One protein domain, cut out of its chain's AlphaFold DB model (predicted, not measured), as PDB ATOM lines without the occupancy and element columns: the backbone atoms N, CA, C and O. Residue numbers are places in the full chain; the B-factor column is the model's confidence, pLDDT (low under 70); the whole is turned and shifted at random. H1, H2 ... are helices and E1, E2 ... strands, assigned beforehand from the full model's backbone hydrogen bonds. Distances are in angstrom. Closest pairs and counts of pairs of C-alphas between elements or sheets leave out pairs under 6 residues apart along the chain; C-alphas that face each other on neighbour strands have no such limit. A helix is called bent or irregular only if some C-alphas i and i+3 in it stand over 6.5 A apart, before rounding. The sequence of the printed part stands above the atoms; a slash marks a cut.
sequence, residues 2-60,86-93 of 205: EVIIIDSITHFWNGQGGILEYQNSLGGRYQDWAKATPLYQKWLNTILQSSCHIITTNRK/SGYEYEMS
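AT A GLANCE: This is residues 2 to 60 and 86 to 93 of the 205 residues of an uncharacterized protein of mine drainage metagenome (UniProt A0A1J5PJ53). Picture a long, narrow loop of chain: the short strand E1 and the short helices H1 and H2 run outward one after another, and the long helix H3 folds back beside H2 and returns to the strand end. There E2 lies side by side with E1 as a small two-stranded parallel sheet, and the separate short piece with H4 lies near the last turn of H3. The printed part has 67 residues with four named helices and two named strands, in the order E1, H1, H2, H3, E2, H4, and it is mostly helix. It is elongated, spanning 40 by 21 by 19 A, and only just compact, close to loose, with a radius of gyration of the C-alphas of 12.8 A.

HOW THE PARTS SIT: Start at E1, residues 3 to 6, and set it beside E2, residues 53 to 56: they are parallel neighbours at 18 degrees. Look there for N 4 and O 53 at 2.9 A and N 6 and O 55 at 2.8 A, both within hydrogen-bond range. Next come H1, residues 10 to 14, and H2, residues 19 to 25, which touch only at the corner, with the C-alphas of Trp 13 and Ile 19 closest at 5.0 A. H3, residues 30 to 48, forms a helical hairpin with H2, at a shallow tilt of 26 degrees, opposite ways. H3 touches H2 with residues 32 to 40 alone, and the closest C-alphas, those of Gln 23 and Ala 36, are 5.8 A apart. H1 and H3 are only just apart, with a closest distance of 8.4 A. E1, H1 to H3 and E2 form a strand-helix-strand unit, two parallel neighbour strands with helices between them. H4, residues 88 to 91, is close to H3 but not clearly touching it, with the C-alphas of Leu 48 and Glu 91 closest at 7.9 A. In H1 and H2 every O i to N i+4 pair is within hydrogen-bond range, in H3 11 of 15 are, and H4 is too short for such a pair.

IN THESE COORDINATES: Find C-alpha 3 at (83.937, 14.422, 91.667), where E1 begins; it runs 9.9 A to C-alpha 6. H1 measures 5.9 A and H2 9.9 A. From C-alpha 30 at (60.061, 19.656, 118.356), H3 runs 26.3 A to C-alpha 48. It has a kink of 39 degrees near residue 37 and is neither bent nor irregular, but only just: C-alphas 35 and 38 are 6.2 A apart. E2 measures 10.0 A, and H4 runs 5.3 A to C-alpha 91 at (79.228, 23.828, 105.969).

THE WHOLE: Look for the two C-alphas farthest apart at Glu 2 and Gly 27, 40.0 A. Residues 61 to 85 are cut out, and C-alphas 60 and 86 are 12.0 A apart across the cut, on the link from E2 to H4. The links from E1 to H1, H1 to H2, H2 to H3 and H3 to E2 are tight. The mean pLDDT of the printed part is 95.9, and no printed residue is under 70.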
ATOM      1  N   GLU A   2      88.301  12.431  91.887       85.94
ATOM      2  CA  GLU A   2      86.910  11.996  91.769       85.94
ATOM      3  C   GLU A   2      85.992  13.146  92.191       85.94
ATOM      4  O   GLU A   2      86.266  13.850  93.169       85.94
ATOM      5  N   VAL A   3      84.927  13.369  91.420       93.38
ATOM      6  CA  VAL A   3      83.937  14.422  91.667       93.38
ATOM      7  C   VAL A   3      82.561  13.779  91.701       93.38
ATOM      8  O   VAL A   3      82.198  13.042  90.785       93.38
ATOM      9  N   ILE A   4      81.790  14.079  92.741       96.88
ATOM     10  CA  ILE A   4      80.397  13.654  92.867       96.88
ATOM     11  C   ILE A   4      79.529  14.905  92.835       96.88
ATOM     12  O   ILE A   4      79.689  15.812  93.653       96.88
ATOM     13  N   ILE A   5      78.594  14.939  91.888       96.94
ATOM     14  CA  ILE A   5      77.596  16.000  91.781       96.94
ATOM     15  C   ILE A   5      76.274  15.465  92.330       96.94
ATOM     16  O   ILE A   5      75.771  14.447  91.858       96.94
ATOM     17  N   ILE A   6      75.714  16.154  93.323       97.69
ATOM     18  CA  ILE A   6      74.412  15.841  93.914       97.69
ATOM     19  C   ILE A   6      73.421  16.916  93.474       97.69
ATOM     20  O   ILE A   6      73.381  18.005  94.053       97.69
ATOM     21  N   ASP A   7      72.615  16.590  92.464       96.62
ATOM     22  CA  ASP A   7      71.566  17.460  91.932       96.62
ATOM     23  C   ASP A   7      70.169  16.856  92.179       96.62
ATOM     24  O   ASP A   7      69.740  15.945  91.476       96.62
ATOM     25  N   SER A   8      69.424  17.252  93.213       95.38
ATOM     26  CA  SER A   8      69.731  18.269  94.230       95.38
ATOM     27  C   SER A   8      69.578  17.724  95.646       95.38
ATOM     28  O   SER A   8      68.789  16.806  95.899       95.38
ATOM     29  N   ILE A   9      70.264  18.349  96.605       97.69
ATOM     30  CA  ILE A   9      70.135  18.005  98.034       97.69
ATOM     31  C   ILE A   9      68.761  18.370  98.606       97.69
ATOM     32  O   ILE A   9      68.378  17.878  99.667       97.69
ATOM     33  N   THR A  10      67.986  19.191  97.895       97.38
ATOM     34  CA  THR A  10      66.625  19.571  98.286       97.38
ATOM     35  C   THR A  10      65.733  18.352  98.502       97.38
ATOM     36  O   THR A  10      64.936  18.336  99.435       97.38
ATOM     37  N   HIS A  11      65.875  17.303  97.685       96.44
ATOM     38  CA  HIS A  11      65.038  16.104  97.802       96.44
ATOM     39  C   HIS A  11      65.377  15.274  99.046       96.44
ATOM     40  O   HIS A  11      64.491  14.649  99.618       96.44
ATOM     41  N   PHE A  12      66.627  15.317  99.516       96.94
ATOM     42  CA  PHE A  12      66.991  14.714 100.799       96.94
ATOM     43  C   PHE A  12      66.295  15.425 101.972       96.94
ATOM     44  O   PHE A  12      65.912  14.794 102.956       96.94
ATOM     45  N   TRP A  13      66.097  16.739 101.868       97.19
ATOM     46  CA  TRP A  13      65.455  17.531 102.913       97.19
ATOM     47  C   TRP A  13      63.928  17.471 102.861       97.19
ATOM     48  O   TRP A  13      63.294  17.053 103.828       97.19
ATOM     49  N   ASN A  14      63.353  17.878 101.729       95.44
ATOM     50  CA  ASN A  14      61.928  18.149 101.532       95.44
ATOM     51  C   ASN A  14      61.296  17.280 100.422       95.44
ATOM     52  O   ASN A  14      60.210  17.580  99.934       95.44
ATOM     53  N   GLY A  15      61.991  16.236  99.964       94.06
ATOM     54  CA  GLY A  15      61.459  15.264  99.008       94.06
ATOM     55  C   GLY A  15      60.803  14.063  99.687       94.06
ATOM     56  O   GLY A  15      60.804  13.942 100.913       94.06
ATOM     57  N   GLN A  16      60.274  13.154  98.865       95.44
ATOM     58  CA  GLN A  16      59.675  11.909  99.338       95.44
ATOM     59  C   GLN A  16      60.708  11.056 100.090       95.44
ATOM     60  O   GLN A  16      61.789  10.779  99.571       95.44
ATOM     61  N   GLY A  17      60.373  10.634 101.309       94.25
ATOM     62  CA  GLY A  17      61.282   9.923 102.210       94.25
ATOM     63  C   GLY A  17      62.390  10.801 102.806       94.25
ATOM     64  O   GLY A  17      63.306  10.278 103.442       94.25
ATOM     65  N   GLY A  18      62.327  12.120 102.601       96.88
ATOM     66  CA  GLY A  18      63.297  13.081 103.111       96.88
ATOM     67  C   GLY A  18      63.177  13.336 104.613       96.88
ATOM     68  O   GLY A  18      62.273  12.853 105.299       96.88
ATOM     69  N   ILE A  19      64.098  14.145 105.140       98.06
ATOM     70  CA  ILE A  19      64.195  14.442 106.576       98.06
ATOM     71  C   ILE A  19      62.916  15.082 107.130       98.06
ATOM     72  O   ILE A  19      62.494  14.721 108.231       98.06
ATOM     73  N   LEU A  20      62.284  15.996 106.387       96.56
ATOM     74  CA  LEU A  20      61.045  16.643 106.826       96.56
ATOM     75  C   LEU A  20      59.862  15.672 106.853       96.56
ATOM     76  O   LEU A  20      59.104  15.668 107.820       96.56
ATOM     77  N   GLU A  21      59.711  14.815 105.842       97.38
ATOM     78  CA  GLU A  21      58.654  13.796 105.836       97.38
ATOM     79  C   GLU A  21      58.863  12.782 106.966       97.38
ATOM     80  O   GLU A  21      57.924  12.465 107.697       97.38
ATOM     81  N   TYR A  22      60.107  12.345 107.184       97.88
ATOM     82  CA  TYR A  22      60.449  11.475 108.302       97.88
ATOM     83  C   TYR A  22      60.111  12.124 109.651       97.88
ATOM     84  O   TYR A  22      59.444  11.503 110.480       97.88
ATOM     85  N   GLN A  23      60.499  13.384 109.870       97.69
ATOM     86  CA  GLN A  23      60.191  14.098 111.111       97.69
ATOM     87  C   GLN A  23      58.677  14.280 111.311       97.69
ATOM     88  O   GLN A  23      58.182  14.087 112.424       97.69
ATOM     89  N   ASN A  24      57.928  14.549 110.240       97.25
ATOM     90  CA  ASN A  24      56.466  14.613 110.277       97.25
ATOM     91  C   ASN A  24      55.828  13.255 110.598       97.25
ATOM     92  O   ASN A  24      54.897  13.198 111.400       97.25
ATOM     93  N   SER A  25      56.353  12.152 110.054       97.19
ATOM     94  CA  SER A  25      55.839  10.798 110.322       97.19
ATOM     95  C   SER A  25      55.961  10.378 111.796       97.19
ATOM     96  O   SER A  25      55.212   9.528 112.272       97.19
ATOM     97  N   LEU A  26      56.877  11.008 112.540       96.81
ATOM     98  CA  LEU A  26      57.072  10.808 113.978       96.81
ATOM     99  C   LEU A  26      56.112  11.636 114.854       96.81
ATOM    100  O   LEU A  26      56.092  11.455 116.074       96.81
ATOM    101  N   GLY A  27      55.313  12.516 114.248       96.12
ATOM    102  CA  GLY A  27      54.377  13.407 114.933       96.12
ATOM    103  C   GLY A  27      54.646  14.896 114.711       96.12
ATOM    104  O   GLY A  27      53.850  15.714 115.167       96.12
ATOM    105  N   GLY A  28      55.734  15.267 114.026       94.56
ATOM    106  CA  GLY A  28      56.008  16.654 113.639       94.56
ATOM    107  C   GLY A  28      56.390  17.588 114.796       94.56
ATOM    108  O   GLY A  28      56.543  18.791 114.591       94.56
ATOM    109  N   ARG A  29      56.595  17.076 116.015       96.19
ATOM    110  CA  ARG A  29      56.888  17.899 117.198       96.19
ATOM    111  C   ARG A  29      58.370  18.232 117.291       96.19
ATOM    112  O   ARG A  29      59.229  17.545 116.738       96.19
ATOM    113  N   TYR A  30      58.681  19.249 118.091       95.12
ATOM    114  CA  TYR A  30      60.061  19.656 118.356       95.12
ATOM    115  C   TYR A  30      60.941  18.491 118.847       95.12
ATOM    116  O   TYR A  30      62.073  18.344 118.402       95.12
ATOM    117  N   GLN A  31      60.416  17.610 119.708       96.69
ATOM    118  CA  GLN A  31      61.164  16.467 120.244       96.69
ATOM    119  C   GLN A  31      61.504  15.417 119.177       96.69
ATOM    120  O   GLN A  31      62.497  14.702 119.318       96.69
ATOM    121  N   ASP A  32      60.726  15.333 118.095       97.31
ATOM    122  CA  ASP A  32      60.949  14.357 117.026       97.31
ATOM    123  C   ASP A  32      62.244  14.672 116.238       97.31
ATOM    124  O   ASP A  32      62.875  13.771 115.674       97.31
ATOM    125  N   TRP A  33      62.745  15.916 116.316       97.06
ATOM    126  CA  TRP A  33      64.069  16.290 115.807       97.06
ATOM    127  C   TRP A  33      65.221  15.555 116.485       97.06
ATOM    128  O   TRP A  33      66.269  15.406 115.856       97.06
ATOM    129  N   ALA A  34      65.050  15.042 117.708       97.56
ATOM    130  CA  ALA A  34      66.067  14.210 118.351       97.56
ATOM    131  C   ALA A  34      66.356  12.925 117.548       97.56
ATOM    132  O   ALA A  34      67.453  12.381 117.639       97.56
ATOM    133  N   LYS A  35      65.399  12.463 116.727       97.19
ATOM    134  CA  LYS A  35      65.557  11.311 115.827       97.19
ATOM    135  C   LYS A  35      65.954  11.709 114.404       97.19
ATOM    136  O   LYS A  35      66.705  10.979 113.766       97.19
ATOM    137  N   ALA A  36      65.468  12.844 113.899       97.31
ATOM    138  CA  ALA A  36      65.763  13.308 112.539       97.31
ATOM    139  C   ALA A  36      67.151  13.969 112.410       97.31
ATOM    140  O   ALA A  36      67.862  13.752 111.429       97.31
ATOM    141  N   THR A  37      67.576  14.730 113.426       97.25
ATOM    142  CA  THR A  37      68.861  15.454 113.428       97.25
ATOM    143  C   THR A  37      70.074  14.533 113.264       97.25
ATOM    144  O   THR A  37      70.935  14.866 112.452       97.25
ATOM    145  N   PRO A  38      70.168  13.370 113.943       98.00
ATOM    146  CA  PRO A  38      71.283  12.445 113.731       98.00
ATOM    147  C   PRO A  38      71.387  11.921 112.293       98.00
ATOM    148  O   PRO A  38      72.494  11.738 111.794       98.00
ATOM    149  N   LEU A  39      70.258  11.709 111.602       97.62
ATOM    150  CA  LEU A  39      70.254  11.268 110.202       97.62
ATOM    151  C   LEU A  39      70.767  12.369 109.272       97.62
ATOM    152  O   LEU A  39      71.620  12.104 108.426       97.62
ATOM    153  N   TYR A  40      70.308  13.606 109.484       98.06
ATOM    154  CA  TYR A  40      70.844  14.775 108.789       98.06
ATOM    155  C   TYR A  40      72.353  14.917 109.023       98.06
ATOM    156  O   TYR A  40      73.106  15.090 108.071       98.06
ATOM    157  N   GLN A  41      72.810  14.796 110.275       97.69
ATOM    158  CA  GLN A  41      74.229  14.933 110.602       97.69
ATOM    159  C   GLN A  41      75.067  13.825 109.967       97.69
ATOM    160  O   GLN A  41      76.153  14.094 109.467       97.69
ATOM    161  N   LYS A  42      74.565  12.586 109.956       97.75
ATOM    162  CA  LYS A  42      75.238  11.468 109.291       97.75
ATOM    163  C   LYS A  42      75.416  11.751 107.801       97.75
ATOM    164  O   LYS A  42      76.523  11.606 107.300       97.75
ATOM    165  N   TRP A  43      74.355  12.188 107.124       97.81
ATOM    166  CA  TRP A  43      74.404  12.573 105.713       97.81
ATOM    167  C   TRP A  43      75.388  13.722 105.455       97.81
ATOM    168  O   TRP A  43      76.237  13.613 104.573       97.81
ATOM    169  N   LEU A  44      75.324  14.785 106.263       97.38
ATOM    170  CA  LEU A  44      76.226  15.929 106.146       97.38
ATOM    171  C   LEU A  44      77.685  15.501 106.339       97.38
ATOM    172  O   LEU A  44      78.535  15.832 105.522       97.38
ATOM    173  N   ASN A  45      77.971  14.701 107.368       96.62
ATOM    174  CA  ASN A  45      79.317  14.189 107.621       96.62
ATOM    175  C   ASN A  45      79.827  13.329 106.460       96.62
ATOM    176  O   ASN A  45      81.003  13.419 106.132       96.62
ATOM    177  N   THR A  46      78.969  12.537 105.808       96.56
ATOM    178  CA  THR A  46      79.358  11.780 104.606       96.56
ATOM    179  C   THR A  46      79.804  12.701 103.471       96.56
ATOM    180  O   THR A  46      80.770  12.383 102.788       96.56
ATOM    181  N   ILE A  47      79.149  13.852 103.290       96.44
ATOM    182  CA  ILE A  47      79.573  14.862 102.309       96.44
ATOM    183  C   ILE A  47      80.910  15.489 102.726       96.44
ATOM    184  O   ILE A  47      81.837  15.540 101.923       96.44
ATOM    185  N   LEU A  48      81.018  15.940 103.978       94.00
ATOM    186  CA  LEU A  48      82.180  16.685 104.474       94.00
ATOM    187  C   LEU A  48      83.452  15.835 104.609       94.00
ATOM    188  O   LEU A  48      84.551  16.369 104.503       94.00
ATOM    189  N   GLN A  49      83.311  14.533 104.864       92.75
ATOM    190  CA  GLN A  49      84.426  13.592 105.038       92.75
ATOM    191  C   GLN A  49      84.740  12.794 103.767       92.75
ATOM    192  O   GLN A  49      85.581  11.897 103.794       92.75
ATOM    193  N   SER A  50      84.047  13.078 102.663       93.75
ATOM    194  CA  SER A  50      84.303  12.417 101.388       93.75
ATOM    195  C   SER A  50      85.731  12.689 100.911       93.75
ATOM    196  O   SER A  50      86.199  13.826 100.941       93.75
ATOM    197  N   SER A  51      86.406  11.655 100.406       90.44
ATOM    198  CA  SER A  51      87.673  11.799  99.674       90.44
ATOM    199  C   SER A  51      87.482  12.406  98.278       90.44
ATOM    200  O   SER A  51      88.444  12.854  97.658       90.44
ATOM    201  N   CYS A  52      86.245  12.412  97.771       93.25
ATOM    202  CA  CYS A  52      85.873  13.036  96.506       93.25
ATOM    203  C   CYS A  52      85.487  14.502  96.717       93.25
ATOM    204  O   CYS A  52      84.886  14.852  97.735       93.25
ATOM    205  N   HIS A  53      85.681  15.331  95.692       93.12
ATOM    206  CA  HIS A  53      85.083  16.663  95.676       93.12
ATOM    207  C   HIS A  53      83.569  16.537  95.501       93.12
ATOM    208  O   HIS A  53      83.099  15.938  94.532       93.12
ATOM    209  N   ILE A  54      82.805  17.105  96.432       97.00
ATOM    210  CA  ILE A  54      81.345  17.098  96.372       97.00
ATOM    211  C   ILE A  54      80.845  18.462  95.903       97.00
ATOM    212  O   ILE A  54      81.132  19.484  96.527       97.00
ATOM    213  N   ILE A  55      80.055  18.465  94.832       97.38
ATOM    214  CA  ILE A  55      79.303  19.635  94.372       97.38
ATOM    215  C   ILE A  55      77.827  19.351  94.617       97.38
ATOM    216  O   ILE A  55      77.287  18.369  94.114       97.38
ATOM    217  N   THR A  56      77.164  20.206  95.388       97.94
ATOM    218  CA  THR A  56      75.733  20.083  95.661       97.94
ATOM    219  C   THR A  56      74.973  21.222  95.002       97.94
ATOM    220  O   THR A  56      75.419  22.368  95.010       97.94
ATOM    221  N   THR A  57      73.814  20.918  94.420       97.69
ATOM    222  CA  THR A  57      72.849  21.943  94.012       97.69
ATOM    223  C   THR A  57      71.724  21.989  95.040       97.69
ATOM    224  O   THR A  57      71.346  20.967  95.626       97.69
ATOM    225  N   ASN A  58      71.174  23.179  95.261       96.25
ATOM    226  CA  ASN A  58      70.031  23.381  96.135       96.25
ATOM    227  C   ASN A  58      69.018  24.308  95.464       96.25
ATOM    228  O   ASN A  58      69.387  25.308  94.848       96.25
ATOM    229  N   ARG A  59      67.735  23.968  95.579       95.75
ATOM    230  CA  ARG A  59      66.645  24.833  95.133       95.75
ATOM    231  C   ARG A  59      66.420  25.951  96.141       95.75
ATOM    232  O   ARG A  59      66.648  25.783  97.339       95.75
ATOM    233  N   LYS A  60      65.905  27.065  95.633       93.19
ATOM    234  CA  LYS A  60      65.398  28.165  96.444       93.19
ATOM    235  C   LYS A  60      63.882  28.226  96.360       93.19
ATOM    236  O   LYS A  60      63.302  28.002  95.298       93.19
ATOM    237  N   SER A  86      68.645  25.317 107.486       92.62
ATOM    238  CA  SER A  86      69.305  26.614 107.662       92.62
ATOM    239  C   SER A  86      70.747  26.441 108.148       92.62
ATOM    240  O   SER A  86      71.020  25.607 109.015       92.62
ATOM    241  N   GLY A  87      71.655  27.214 107.554       91.69
ATOM    242  CA  GLY A  87      73.088  27.165 107.827       91.69
ATOM    243  C   GLY A  87      73.900  26.234 106.921       91.69
ATOM    244  O   GLY A  87      75.122  26.275 106.994       91.69
ATOM    245  N   TYR A  88      73.269  25.441 106.040       95.56
ATOM    246  CA  TYR A  88      73.984  24.500 105.165       95.56
ATOM    247  C   TYR A  88      75.096  25.152 104.323       95.56
ATOM    248  O   TYR A  88      76.163  24.565 104.168       95.56
ATOM    249  N   GLU A  89      74.895  26.375 103.817       93.50
ATOM    250  CA  GLU A  89      75.915  27.074 103.017       93.50
ATOM    251  C   GLU A  89      77.242  27.283 103.769       93.50
ATOM    252  O   GLU A  89      78.309  27.300 103.155       93.50
ATOM    253  N   TYR A  90      77.193  27.392 105.102       93.69
ATOM    254  CA  TYR A  90      78.377  27.589 105.937       93.69
ATOM    255  C   TYR A  90      79.172  26.297 106.161       93.69
ATOM    256  O   TYR A  90      80.357  26.376 106.488       93.69
ATOM    257  N   GLU A  91      78.559  25.134 105.928       94.81
ATOM    258  CA  GLU A  91      79.228  23.828 105.969       94.81
ATOM    259  C   GLU A  91      80.088  23.593 104.714       94.81
ATOM    260  O   GLU A  91      81.108  22.907 104.759       94.81
ATOM    261  N   MET A  92      79.707  24.188 103.580       95.31
ATOM    262  CA  MET A  92      80.384  24.012 102.291       95.31
ATOM    263  C   MET A  92      81.560  24.969 102.145       95.31
ATOM    264  O   MET A  92      81.493  26.090 102.625       95.31
ATOM    265  N   SER A  93      82.638  24.600 101.445       95.12
ATOM    266  CA  SER A  93      83.806  25.483 101.233       95.12
ATOM    267  C   SER A  93      83.477  26.762 100.451       95.12
ATOM    268  O   SER A  93      83.956  27.841 100.818       95.12
TER     269      SER A  93